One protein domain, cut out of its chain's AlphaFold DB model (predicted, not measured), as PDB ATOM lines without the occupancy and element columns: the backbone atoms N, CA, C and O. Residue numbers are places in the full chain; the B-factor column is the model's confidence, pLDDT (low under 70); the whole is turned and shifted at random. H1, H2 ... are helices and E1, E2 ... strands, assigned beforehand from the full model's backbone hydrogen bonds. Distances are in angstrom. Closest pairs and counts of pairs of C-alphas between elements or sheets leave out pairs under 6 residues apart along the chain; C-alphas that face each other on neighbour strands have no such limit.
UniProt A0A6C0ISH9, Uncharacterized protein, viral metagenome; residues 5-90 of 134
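This is residues 5 to 90 of the 134 residues of an uncharacterized protein of viral metagenome (UniProt A0A6C0ISH9). Look for a small closed barrel of four antiparallel strands, E1, E2, E4 and E3 round the ring, with H2 packed along its outside and H4 on another part of its wall, near E2. E3 bends sharply at residue 74 and pairs with E1 before the bend and with E4 after it, while residues 42 to 48, of which 43 to 48 belong to H3, stick out, and little H1, which follows E1 along the chain, lies off the barrel. The printed part has 86 residues, with four named helices and four named strands in the order E1 H1 H2 E2 H3 H4 E3 E4, a mixed class of helices and strands. It is compact, with a radius of gyration of the C-alphas of 12.7 A, and its outline is rounded, spanning 34 by 29 by 24 A.

Find C-alpha 5 at (-16.229, -20.227, -3.074); from there E1, residues 5 to 9, runs 13.1 A. H1 is residues 13 to 16. At C-alpha 23, (-11.691, -4.017, -25.491), H2 begins and runs 14.7 A through residues 23 to 32. E2, residues 34 to 39, measures 12.9 A. Next come H3, residues 43 to 48, and H4, residues 54 to 62, 12.9 A long. E3, residues 71 to 81, measures 20.5 A. E4, residues 84 to 89, runs 16.2 A and ends at C-alpha 89, (-9.918, -20.428, -10.440).

Begin at E1, where E2 is on one side, with N 7 and O 38 at 2.8 A, and E3 on the other, with N 8 and O 71 at 2.8 A. On the other side of E2 from E1 find E4, with N 87 and O 34 at 2.7 A. The hairpin of E3 and E4 has N 79 and O 86 at 2.8 A. E3 bends by 103 degrees at residue 74; it pairs with E1 over residues 71 to 74 and with E4 over 75 to 81. H2 is on the barrel, outside it, at a height over the sheet of 10.1 A. It lies over E4 and runs along it, at 9 degrees on the local plane; the closest C-alphas are those of Lys 32 and Val 88, 7.3 A apart. H4 is on the barrel too, and the closest C-alphas of H4 and E2 are those of Gln 57 and Trp 37, 6.9 A apart. H1 and H3 are not on the barrel. O i to N i+4 pairs are within hydrogen-bond range in 4 of 6 cases in H2, 1 of 2 in H3 and 3 of 5 in H4; H1 is too short for one.

The two C-alphas farthest apart, those of Arg 20 and Pro 42, are 35.4 A apart. The printed part has no cut, and its links are tight or short. The mean pLDDT of the printed part is 70.3; look for values under 70 at residues 14, 17, 19 to 20 and 38 to 69.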
ATOM      1  N   VAL A   5     -15.329 -19.596  -2.116       82.50
ATOM      2  CA  VAL A   5     -16.229 -20.227  -3.074       82.50
ATOM      3  C   VAL A   5     -17.105 -19.164  -3.721       82.50
ATOM      4  O   VAL A   5     -17.631 -18.268  -3.058       82.50
ATOM      5  N   ALA A   6     -17.230 -19.254  -5.040       80.81
ATOM      6  CA  ALA A   6     -17.983 -18.298  -5.825       80.81
ATOM      7  C   ALA A   6     -18.766 -18.978  -6.946       80.81
ATOM      8  O   ALA A   6     -18.325 -19.964  -7.554       80.81
ATOM      9  N   LEU A   7     -19.917 -18.389  -7.246       81.25
ATOM     10  CA  LEU A   7     -20.580 -18.536  -8.525       81.25
ATOM     11  C   LEU A   7     -19.884 -17.600  -9.508       81.25
ATOM     12  O   LEU A   7     -19.740 -16.407  -9.241       81.25
ATOM     13  N   ILE A   8     -19.431 -18.143 -10.627       83.81
ATOM     14  CA  ILE A   8     -18.646 -17.411 -11.611       83.81
ATOM     15  C   ILE A   8     -19.182 -17.642 -13.018       83.81
ATOM     16  O   ILE A   8     -19.818 -18.660 -13.293       83.81
ATOM     17  N   ASP A   9     -18.840 -16.737 -13.922       82.81
ATOM     18  CA  ASP A   9     -19.153 -16.851 -15.341       82.81
ATOM     19  C   ASP A   9     -17.962 -16.444 -16.211       82.81
ATOM     20  O   ASP A   9     -17.023 -15.771 -15.765       82.81
ATOM     21  N   LYS A  10     -17.971 -16.887 -17.466       84.06
ATOM     22  CA  LYS A  10     -17.053 -16.372 -18.478       84.06
ATOM     23  C   LYS A  10     -17.518 -15.002 -18.951       84.06
ATOM     24  O   LYS A  10     -18.706 -14.728 -19.059       84.06
ATOM     25  N   TRP A  11     -16.557 -14.155 -19.298       81.31
ATOM     26  CA  TRP A  11     -16.870 -12.894 -19.954       81.31
ATOM     27  C   TRP A  11     -17.572 -13.144 -21.293       81.31
ATOM     28  O   TRP A  11     -17.040 -13.846 -22.154       81.31
ATOM     29  N   ASN A  12     -18.735 -12.523 -21.469       76.62
ATOM     30  CA  ASN A  12     -19.456 -12.471 -22.730       76.62
ATOM     31  C   ASN A  12     -19.775 -11.007 -23.091       76.62
ATOM     32  O   ASN A  12     -20.611 -10.388 -22.425       76.62
ATOM     33  N   PRO A  13     -19.160 -10.443 -24.145       76.00
ATOM     34  CA  PRO A  13     -19.387  -9.049 -24.523       76.00
ATOM     35  C   PRO A  13     -20.839  -8.768 -24.934       76.00
ATOM     36  O   PRO A  13     -21.294  -7.642 -24.766       76.00
ATOM     37  N   GLY A  14     -21.584  -9.771 -25.416       69.94
ATOM     38  CA  GLY A  14     -23.004  -9.624 -25.752       69.94
ATOM     39  C   GLY A  14     -23.922  -9.513 -24.531       69.94
ATOM     40  O   GLY A  14     -25.017  -8.982 -24.652       69.94
ATOM     41  N   ILE A  15     -23.474  -9.983 -23.360       70.94
ATOM     42  CA  ILE A  15     -24.247  -9.936 -22.108       70.94
ATOM     43  C   ILE A  15     -23.828  -8.727 -21.268       70.94
ATOM     44  O   ILE A  15     -24.678  -7.983 -20.793       70.94
ATOM     45  N   TYR A  16     -22.521  -8.521 -21.092       73.06
ATOM     46  CA  TYR A  16     -21.980  -7.515 -20.169       73.06
ATOM     47  C   TYR A  16     -21.640  -6.171 -20.831       73.06
ATOM     48  O   TYR A  16     -21.392  -5.189 -20.126       73.06
ATOM     49  N   GLY A  17     -21.609  -6.130 -22.168       69.56
ATOM     50  CA  GLY A  17     -21.240  -4.957 -22.956       69.56
ATOM     51  C   GLY A  17     -19.748  -4.611 -22.888       69.56
ATOM     52  O   GLY A  17     -19.033  -4.980 -21.959       69.56
ATOM     53  N   ASN A  18     -19.269  -3.846 -23.869       73.62
ATOM     54  CA  ASN A  18     -17.909  -3.307 -23.877       73.62
ATOM     55  C   ASN A  18     -17.954  -1.790 -23.663       73.62
ATOM     56  O   ASN A  18     -18.654  -1.080 -24.386       73.62
ATOM     57  N   GLY A  19     -17.182  -1.273 -22.703       69.06
ATOM     58  CA  GLY A  19     -16.941   0.167 -22.606       69.06
ATOM     59  C   GLY A  19     -16.146   0.670 -23.814       69.06
ATOM     60  O   GLY A  19     -15.352  -0.080 -24.388       69.06
ATOM     61  N   ARG A  20     -16.317   1.951 -24.179       65.38
ATOM     62  CA  ARG A  20     -15.769   2.553 -25.417       65.38
ATOM     63  C   ARG A  20     -14.242   2.423 -25.599       65.38
ATOM     64  O   ARG A  20     -13.797   2.588 -26.720       65.38
ATOM     65  N   ASN A  21     -13.467   2.058 -24.566       74.50
ATOM     66  CA  ASN A  21     -12.009   1.835 -24.622       74.50
ATOM     67  C   ASN A  21     -11.521   0.621 -23.795       74.50
ATOM     68  O   ASN A  21     -10.368   0.562 -23.371       74.50
ATOM     69  N   GLU A  22     -12.384  -0.360 -23.515       77.31
ATOM     70  CA  GLU A  22     -12.033  -1.482 -22.623       77.31
ATOM     71  C   GLU A  22     -11.632  -2.764 -23.364       77.31
ATOM     72  O   GLU A  22     -11.157  -3.710 -22.737       77.31
ATOM     73  N   ALA A  23     -11.793  -2.798 -24.690       78.31
ATOM     74  CA  ALA A  23     -11.691  -4.017 -25.491       78.31
ATOM     75  C   ALA A  23     -10.366  -4.774 -25.293       78.31
ATOM     76  O   ALA A  23     -10.378  -5.987 -25.101       78.31
ATOM     77  N   HIS A  24      -9.234  -4.063 -25.268       78.12
ATOM     78  CA  HIS A  24      -7.916  -4.684 -25.101       78.12
ATOM     79  C   HIS A  24      -7.767  -5.369 -23.731       78.12
ATOM     80  O   HIS A  24      -7.348  -6.523 -23.642       78.12
ATOM     81  N   TYR A  25      -8.170  -4.686 -22.656       81.56
ATOM     82  CA  TYR A  25      -8.109  -5.235 -21.300       81.56
ATOM     83  C   TYR A  25      -9.101  -6.381 -21.121       81.56
ATOM     84  O   TYR A  25      -8.737  -7.425 -20.588       81.56
ATOM     85  N   LEU A  26     -10.332  -6.227 -21.611       82.31
ATOM     86  CA  LEU A  26     -11.360  -7.262 -21.519       82.31
ATOM     87  C   LEU A  26     -10.967  -8.529 -22.273       82.31
ATOM     88  O   LEU A  26     -11.263  -9.618 -21.791       82.31
ATOM     89  N   ASN A  27     -10.252  -8.412 -23.394       81.56
ATOM     90  CA  ASN A  27      -9.734  -9.573 -24.114       81.56
ATOM     91  C   ASN A  27      -8.646 -10.306 -23.307       81.56
ATOM     92  O   ASN A  27      -8.622 -11.531 -23.226       81.56
ATOM     93  N   TYR A  28      -7.773  -9.566 -22.619       84.50
ATOM     94  CA  TYR A  28      -6.819 -10.176 -21.693       84.50
ATOM     95  C   TYR A  28      -7.520 -10.837 -20.495       84.50
ATOM     96  O   TYR A  28      -7.213 -11.979 -20.142       84.50
ATOM     97  N   PHE A  29      -8.488 -10.159 -19.877       84.38
ATOM     98  CA  PHE A  29      -9.201 -10.684 -18.714       84.38
ATOM     99  C   PHE A  29     -10.061 -11.902 -19.058       84.38
ATOM    100  O   PHE A  29     -10.040 -12.876 -18.309       84.38
ATOM    101  N   SER A  30     -10.744 -11.905 -20.204       81.62
ATOM    102  CA  SER A  30     -11.616 -13.006 -20.636       81.62
ATOM    103  C   SER A  30     -10.870 -14.326 -20.857       81.62
ATOM    104  O   SER A  30     -11.450 -15.398 -20.685       81.62
ATOM    105  N   THR A  31      -9.579 -14.268 -21.201       82.56
ATOM    106  CA  THR A  31      -8.757 -15.469 -21.412       82.56
ATOM    107  C   THR A  31      -8.270 -16.097 -20.106       82.56
ATOM    108  O   THR A  31      -8.122 -17.319 -20.032       82.56
ATOM    109  N   LYS A  32      -8.023 -15.291 -19.067       81.94
ATOM    110  CA  LYS A  32      -7.358 -15.741 -17.829       81.94
ATOM    111  C   LYS A  32      -8.262 -15.772 -16.600       81.94
ATOM    112  O   LYS A  32      -8.001 -16.545 -15.675       81.94
ATOM    113  N   TYR A  33      -9.305 -14.956 -16.582       86.12
ATOM    114  CA  TYR A  33     -10.133 -14.701 -15.412       86.12
ATOM    115  C   TYR A  33     -11.607 -14.975 -15.701       86.12
ATOM    116  O   TYR A  33     -12.049 -15.092 -16.843       86.12
ATOM    117  N   TYR A  34     -12.369 -15.090 -14.622       85.75
ATOM    118  CA  TYR A  34     -13.816 -15.261 -14.645       85.75
ATOM    119  C   TYR A  34     -14.461 -14.108 -13.892       85.75
ATOM    120  O   TYR A  34     -13.853 -13.577 -12.968       85.75
ATOM    121  N   LEU A  35     -15.674 -13.730 -14.262       84.00
ATOM    122  CA  LEU A  35     -16.448 -12.768 -13.487       84.00
ATOM    123  C   LEU A  35     -17.107 -13.469 -12.305       84.00
ATOM    124  O   LEU A  35     -17.653 -14.559 -12.472       84.00
ATOM    125  N   ILE A  36     -17.088 -12.844 -11.127       78.50
ATOM    126  CA  ILE A  36     -17.927 -13.288 -10.010       78.50
ATOM    127  C   ILE A  36     -19.368 -12.843 -10.238       78.50
ATOM    128  O   ILE A  36     -19.623 -11.698 -10.598       78.50
ATOM    129  N   TRP A  37     -20.290 -13.753  -9.933       71.44
ATOM    130  CA  TRP A  37     -21.727 -13.524  -9.810       71.44
ATOM    131  C   TRP A  37     -22.219 -13.511  -8.369       71.44
ATOM    132  O   TRP A  37     -23.089 -12.728  -8.015       71.44
ATOM    133  N   SER A  38     -21.689 -14.400  -7.537       65.94
ATOM    134  CA  SER A  38     -22.076 -14.496  -6.134       65.94
ATOM    135  C   SER A  38     -20.930 -15.102  -5.335       65.94
ATOM    136  O   SER A  38     -20.219 -15.973  -5.837       65.94
ATOM    137  N   LEU A  39     -20.740 -14.635  -4.105       66.44
ATOM    138  CA  LEU A  39     -19.773 -15.178  -3.153       66.44
ATOM    139  C   LEU A  39     -20.539 -15.922  -2.065       66.44
ATOM    140  O   LEU A  39     -21.581 -15.451  -1.616       66.44
ATOM    141  N   SER A  40     -20.005 -17.052  -1.607       60.41
ATOM    142  CA  SER A  40     -20.605 -17.794  -0.493       60.41
ATOM    143  C   SER A  40     -20.005 -17.446   0.877       60.41
ATOM    144  O   SER A  40     -20.333 -18.121   1.847       60.41
ATOM    145  N   GLU A  41     -19.074 -16.487   0.973       57.38
ATOM    146  CA  GLU A  41     -18.315 -16.232   2.211       57.38
ATOM    147  C   GLU A  41     -18.936 -15.184   3.154       57.38
ATOM    148  O   GLU A  41     -19.717 -14.343   2.695       57.38
ATOM    149  N   PRO A  42     -18.599 -15.230   4.468       49.47
ATOM    150  CA  PRO A  42     -19.138 -14.340   5.497       49.47
ATOM    151  C   PRO A  42     -18.608 -12.907   5.347       49.47
ATOM    152  O   PRO A  42     -17.626 -12.660   4.648       49.47
ATOM    153  N   SER A  43     -19.272 -11.970   6.024       51.12
ATOM    154  CA  SER A  43     -19.200 -10.500   5.923       51.12
ATOM    155  C   SER A  43     -17.834  -9.818   5.758       51.12
ATOM    156  O   SER A  43     -17.800  -8.662   5.346       51.12
ATOM    157  N   ASP A  44     -16.715 -10.467   6.063       54.47
ATOM    158  CA  ASP A  44     -15.434  -9.782   6.254       54.47
ATOM    159  C   ASP A  44     -14.734  -9.434   4.933       54.47
ATOM    160  O   ASP A  44     -14.235  -8.322   4.788       54.47
ATOM    161  N   LEU A  45     -14.789 -10.310   3.918       52.88
ATOM    162  CA  LEU A  45     -14.371  -9.957   2.548       52.88
ATOM    163  C   LEU A  45     -15.387  -9.025   1.876       52.88
ATOM    164  O   LEU A  45     -15.022  -8.167   1.079       52.88
ATOM    165  N   TRP A  46     -16.672  -9.147   2.218       51.91
ATOM    166  CA  TRP A  46     -17.702  -8.223   1.735       51.91
ATOM    167  C   TRP A  46     -17.495  -6.800   2.252       51.91
ATOM    168  O   TRP A  46     -17.844  -5.846   1.560       51.91
ATOM    169  N   ASN A  47     -16.907  -6.654   3.441       56.16
ATOM    170  CA  ASN A  47     -16.572  -5.358   4.010       56.16
ATOM    171  C   ASN A  47     -15.436  -4.649   3.246       56.16
ATOM    172  O   ASN A  47     -15.461  -3.422   3.177       56.16
ATOM    173  N   GLU A  48     -14.504  -5.389   2.633       54.62
ATOM    174  CA  GLU A  48     -13.475  -4.845   1.722       54.62
ATOM    175  C   GLU A  48     -14.047  -4.419   0.359       54.62
ATOM    176  O   GLU A  48     -13.513  -3.518  -0.284       54.62
ATOM    177  N   TYR A  49     -15.154  -5.027  -0.078       54.62
ATOM    178  CA  TYR A  49     -15.784  -4.773  -1.379       54.62
ATOM    179  C   TYR A  49     -17.180  -4.133  -1.260       54.62
ATOM    180  O   TYR A  49     -18.061  -4.407  -2.079       54.62
ATOM    181  N   LYS A  50     -17.397  -3.265  -0.260       52.56
ATOM    182  CA  LYS A  50     -18.685  -2.574  -0.025       52.56
ATOM    183  C   LYS A  50     -19.181  -1.770  -1.229       52.56
ATOM    184  O   LYS A  50     -20.390  -1.693  -1.436       52.56
ATOM    185  N   ASP A  51     -18.260  -1.261  -2.043       50.50
ATOM    186  CA  ASP A  51     -18.562  -0.458  -3.234       50.50
ATOM    187  C   ASP A  51     -18.825  -1.297  -4.490       50.50
ATOM    188  O   ASP A  51     -18.998  -0.753  -5.583       50.50
ATOM    189  N   PHE A  52     -18.855  -2.631  -4.377       52.09
ATOM    190  CA  PHE A  52     -19.236  -3.466  -5.506       52.09
ATOM    191  C   PHE A  52     -20.709  -3.205  -5.850       52.09
ATOM    192  O   PHE A  52     -21.579  -3.447  -5.006       52.09
ATOM    193  N   PRO A  53     -21.031  -2.712  -7.062       49.81
ATOM    194  CA  PRO A  53     -22.391  -2.324  -7.388       49.81
ATOM    195  C   PRO A  53     -23.273  -3.574  -7.480       49.81
ATOM    196  O   PRO A  53     -23.393  -4.200  -8.535       49.81
ATOM    197  N   ARG A  54     -23.950  -3.901  -6.367       49.41
ATOM    198  CA  ARG A  54     -25.028  -4.911  -6.257       49.41
ATOM    199  C   ARG A  54     -26.068  -4.783  -7.370       49.41
ATOM    200  O   ARG A  54     -26.709  -5.756  -7.759       49.41
ATOM    201  N   ASN A  55     -26.213  -3.568  -7.880       45.34
ATOM    202  CA  ASN A  55     -27.306  -3.139  -8.730       45.34
ATOM    203  C   ASN A  55     -27.225  -3.744 -10.139       45.34
ATOM    204  O   ASN A  55     -28.260  -4.012 -10.739       45.34
ATOM    205  N   LEU A  56     -26.021  -4.031 -10.652       49.25
ATOM    206  CA  LEU A  56     -25.856  -4.602 -11.995       49.25
ATOM    207  C   LEU A  56     -26.169  -6.105 -12.030       49.25
ATOM    208  O   LEU A  56     -26.781  -6.574 -12.980       49.25
ATOM    209  N   GLN A  57     -25.825  -6.860 -10.983       51.75
ATOM    210  CA  GLN A  57     -26.139  -8.295 -10.900       51.75
ATOM    211  C   GLN A  57     -27.625  -8.564 -10.620       51.75
ATOM    212  O   GLN A  57     -28.193  -9.486 -11.199       51.75
ATOM    213  N   MET A  58     -28.273  -7.752  -9.776       45.78
ATOM    214  CA  MET A  58     -29.693  -7.923  -9.431       45.78
ATOM    215  C   MET A  58     -30.643  -7.496 -10.559       45.78
ATOM    216  O   MET A  58     -31.646  -8.166 -10.795       45.78
ATOM    217  N   ALA A  59     -30.308  -6.440 -11.309       44.94
ATOM    218  CA  ALA A  59     -31.121  -5.989 -12.442       44.94
ATOM    219  C   ALA A  59     -31.229  -7.046 -13.562       44.94
ATOM    220  O   ALA A  59     -32.268  -7.159 -14.209       44.94
ATOM    221  N   TYR A  60     -30.192  -7.867 -13.766       51.88
ATOM    222  CA  TYR A  60     -30.210  -8.945 -14.766       51.88
ATOM    223  C   TYR A  60     -31.039 -10.165 -14.337       51.88
ATOM    224  O   TYR A  60     -31.640 -10.812 -15.195       51.88
ATOM    225  N   ILE A  61     -31.124 -10.454 -13.030       51.06
ATOM    226  CA  ILE A  61     -32.010 -11.502 -12.484       51.06
ATOM    227  C   ILE A  61     -33.473 -11.134 -12.749       51.06
ATOM    228  O   ILE A  61     -34.249 -11.980 -13.180       51.06
ATOM    229  N   TRP A  62     -33.828  -9.861 -12.547       47.41
ATOM    230  CA  TRP A  62     -35.187  -9.364 -12.775       47.41
ATOM    231  C   TRP A  62     -35.592  -9.399 -14.258       47.41
ATOM    232  O   TRP A  62     -36.751  -9.642 -14.582       47.41
ATOM    233  N   ASN A  63     -34.624  -9.220 -15.163       54.06
ATOM    234  CA  ASN A  63     -34.844  -9.195 -16.611       54.06
ATOM    235  C   ASN A  63     -34.697 -10.569 -17.303       54.06
ATOM    236  O   ASN A  63     -34.645 -10.623 -18.531       54.06
ATOM    237  N   ASN A  64     -34.632 -11.679 -16.554       51.34
ATOM    238  CA  ASN A  64     -34.591 -13.063 -17.069       51.34
ATOM    239  C   ASN A  64     -33.449 -13.402 -18.054       51.34
ATOM    240  O   ASN A  64     -33.468 -14.463 -18.681       51.34
ATOM    241  N   GLN A  65     -32.414 -12.569 -18.171       56.88
ATOM    242  CA  GLN A  65     -31.221 -12.867 -18.970       56.88
ATOM    243  C   GLN A  65     -30.124 -13.435 -18.068       56.88
ATOM    244  O   GLN A  65     -29.082 -12.819 -17.847       56.88
ATOM    245  N   LEU A  66     -30.376 -14.617 -17.503       55.19
ATOM    246  CA  LEU A  66     -29.324 -15.356 -16.811       55.19
ATOM    247  C   LEU A  66     -28.231 -15.731 -17.822       55.19
ATOM    248  O   LEU A  66     -28.548 -16.174 -18.932       55.19
ATOM    249  N   PRO A  67     -26.943 -15.611 -17.465       56.78
ATOM    250  CA  PRO A  67     -25.894 -16.157 -18.300       56.78
ATOM    251  C   PRO A  67     -26.091 -17.657 -18.444       56.78
ATOM    252  O   PRO A  67     -26.338 -18.371 -17.473       56.78
ATOM    253  N   VAL A  68     -25.934 -18.127 -19.676       56.97
ATOM    254  CA  VAL A  68     -26.254 -19.497 -20.088       56.97
ATOM    255  C   VAL A  68     -25.454 -20.553 -19.298       56.97
ATOM    256  O   VAL A  68     -25.884 -21.700 -19.213       56.97
ATOM    257  N   THR A  69     -24.315 -20.201 -18.674       66.50
ATOM    258  CA  THR A  69     -23.470 -21.155 -17.931       66.50
ATOM    259  C   THR A  69     -22.822 -20.578 -16.668       66.50
ATOM    260  O   THR A  69     -21.627 -20.283 -16.642       66.50
ATOM    261  N   LEU A  70     -23.577 -20.493 -15.574       73.25
ATOM    262  CA  LEU A  70     -23.007 -20.211 -14.253       73.25
ATOM    263  C   LEU A  70     -22.243 -21.438 -13.723       73.25
ATOM    264  O   LEU A  70     -22.720 -22.574 -13.774       73.25
ATOM    265  N   HIS A  71     -21.041 -21.219 -13.194       78.25
ATOM    266  CA  HIS A  71     -20.196 -22.272 -12.639       78.25
ATOM    267  C   HIS A  71     -19.889 -22.018 -11.169       78.25
ATOM    268  O   HIS A  71     -19.380 -20.967 -10.799       78.25
ATOM    269  N   PHE A  72     -20.104 -23.028 -10.336       82.44
ATOM    270  CA  PHE A  72     -19.680 -22.999  -8.942       82.44
ATOM    271  C   PHE A  72     -18.232 -23.481  -8.820       82.44
ATOM    272  O   PHE A  72     -17.880 -24.555  -9.327       82.44
ATOM    273  N   THR A  73     -17.358 -22.697  -8.187       83.56
ATOM    274  CA  THR A  73     -15.949 -23.079  -8.050       83.56
ATOM    275  C   THR A  73     -15.264 -22.473  -6.833       83.56
ATOM    276  O   THR A  73     -15.736 -21.502  -6.251       83.56
ATOM    277  N   VAL A  74     -14.115 -23.053  -6.480       87.44
ATOM    278  CA  VAL A  74     -13.190 -22.477  -5.503       87.44
ATOM    279  C   VAL A  74     -12.234 -21.542  -6.235       87.44
ATOM    280  O   VAL A  74     -11.549 -21.938  -7.186       87.44
ATOM    281  N   CYS A  75     -12.169 -20.307  -5.771       87.06
ATOM    282  CA  CYS A  75     -11.318 -19.246  -6.276       87.06
ATOM    283  C   CYS A  75     -10.108 -19.053  -5.358       87.06
ATOM    284  O   CYS A  75     -10.177 -19.263  -4.147       87.06
ATOM    285  N   LYS A  76      -8.975 -18.682  -5.962       86.31
ATOM    286  CA  LYS A  76      -7.711 -18.434  -5.249       86.31
ATOM    287  C   LYS A  76      -7.514 -16.953  -4.922       86.31
ATOM    288  O   LYS A  76      -6.921 -16.624  -3.902       86.31
ATOM    289  N   ALA A  77      -7.945 -16.083  -5.831       83.50
ATOM    290  CA  ALA A  77      -7.768 -14.642  -5.737       83.50
ATOM    291  C   ALA A  77      -8.846 -13.925  -6.554       83.50
ATOM    292  O   ALA A  77      -9.310 -14.461  -7.570       83.50
ATOM    293  N   SER A  78      -9.184 -12.716  -6.116       83.06
ATOM    294  CA  SER A  78     -10.048 -11.753  -6.795       83.06
ATOM    295  C   SER A  78      -9.273 -10.490  -7.171       83.06
ATOM    296  O   SER A  78      -8.274 -10.142  -6.543       83.06
ATOM    297  N   TYR A  79      -9.743  -9.803  -8.204       82.62
ATOM    298  CA  TYR A  79      -9.230  -8.524  -8.670       82.62
ATOM    299  C   TYR A  79     -10.397  -7.631  -9.093       82.62
ATOM    300  O   TYR A  79     -11.262  -8.063  -9.854       82.62
ATOM    301  N   LEU A  80     -10.430  -6.390  -8.610       80.81
ATOM    302  CA  LEU A  80     -11.447  -5.413  -8.990       80.81
ATOM    303  C   LEU A  80     -10.937  -4.577 -10.170       80.81
ATOM    304  O   LEU A  80      -9.908  -3.915 -10.069       80.81
ATOM    305  N   PHE A  81     -11.674  -4.577 -11.278       80.88
ATOM    306  CA  PHE A  81     -11.378  -3.762 -12.454       80.88
ATOM    307  C   PHE A  81     -12.648  -3.077 -12.945       80.88
ATOM    308  O   PHE A  81     -13.612  -3.762 -13.281       80.88
ATOM    309  N   LYS A  82     -12.649  -1.738 -13.013       76.00
ATOM    310  CA  LYS A  82     -13.785  -0.942 -13.530       76.00
ATOM    311  C   LYS A  82     -15.129  -1.363 -12.911       76.00
ATOM    312  O   LYS A  82     -16.097  -1.628 -13.615       76.00
ATOM    313  N   SER A  83     -15.152  -1.493 -11.582       73.81
ATOM    314  CA  SER A  83     -16.331  -1.920 -10.809       73.81
ATOM    315  C   SER A  83     -16.846  -3.331 -11.132       73.81
ATOM    316  O   SER A  83     -17.982  -3.667 -10.806       73.81
ATOM    317  N   ARG A  84     -16.015  -4.180 -11.750       76.50
ATOM    318  CA  ARG A  84     -16.277  -5.603 -12.009       76.50
ATOM    319  C   ARG A  84     -15.245  -6.458 -11.284       76.50
ATOM    320  O   ARG A  84     -14.055  -6.144 -11.299       76.50
ATOM    321  N   LEU A  85     -15.693  -7.536 -10.649       79.50
ATOM    322  CA  LEU A  85     -14.828  -8.394  -9.850       79.50
ATOM    323  C   LEU A  85     -14.473  -9.642 -10.651       79.50
ATOM    324  O   LEU A  85     -15.329 -10.457 -11.002       79.50
ATOM    325  N   TRP A  86     -13.187  -9.768 -10.934       85.38
ATOM    326  CA  TRP A  86     -12.589 -10.855 -11.684       85.38
ATOM    327  C   TRP A  86     -11.917 -11.832 -10.738       85.38
ATOM    328  O   TRP A  86     -11.372 -11.437  -9.714       85.38
ATOM    329  N   VAL A  87     -11.908 -13.113 -11.086       87.56
ATOM    330  CA  VAL A  87     -11.320 -14.162 -10.258       87.56
ATOM    331  C   VAL A  87     -10.504 -15.166 -11.027       87.56
ATOM    332  O   VAL A  87     -10.795 -15.528 -12.168       87.56
ATOM    333  N   VAL A  88      -9.511 -15.686 -10.312       88.25
ATOM    334  CA  VAL A  88      -8.702 -16.823 -10.732       88.25
ATOM    335  C   VAL A  88      -9.236 -18.088 -10.074       88.25
ATOM    336  O   VAL A  88      -9.318 -18.192  -8.845       88.25
ATOM    337  N   LYS A  89      -9.552 -19.086 -10.902       87.88
ATOM    338  CA  LYS A  89      -9.918 -20.428 -10.440       87.88
ATOM    339  C   LYS A  89      -8.757 -21.075  -9.696       87.88
ATOM    340  O   LYS A  89      -7.613 -21.033 -10.150       87.88
ATOM    341  N   ASN A  90      -9.055 -21.773  -8.610       89.81
ATOM    342  CA  ASN A  90      -8.074 -22.646  -7.987       89.81
ATOM    343  C   ASN A  90      -7.903 -23.924  -8.835       89.81
ATOM    344  O   ASN A  90      -8.681 -24.876  -8.739       89.81
TER     345      ASN A  90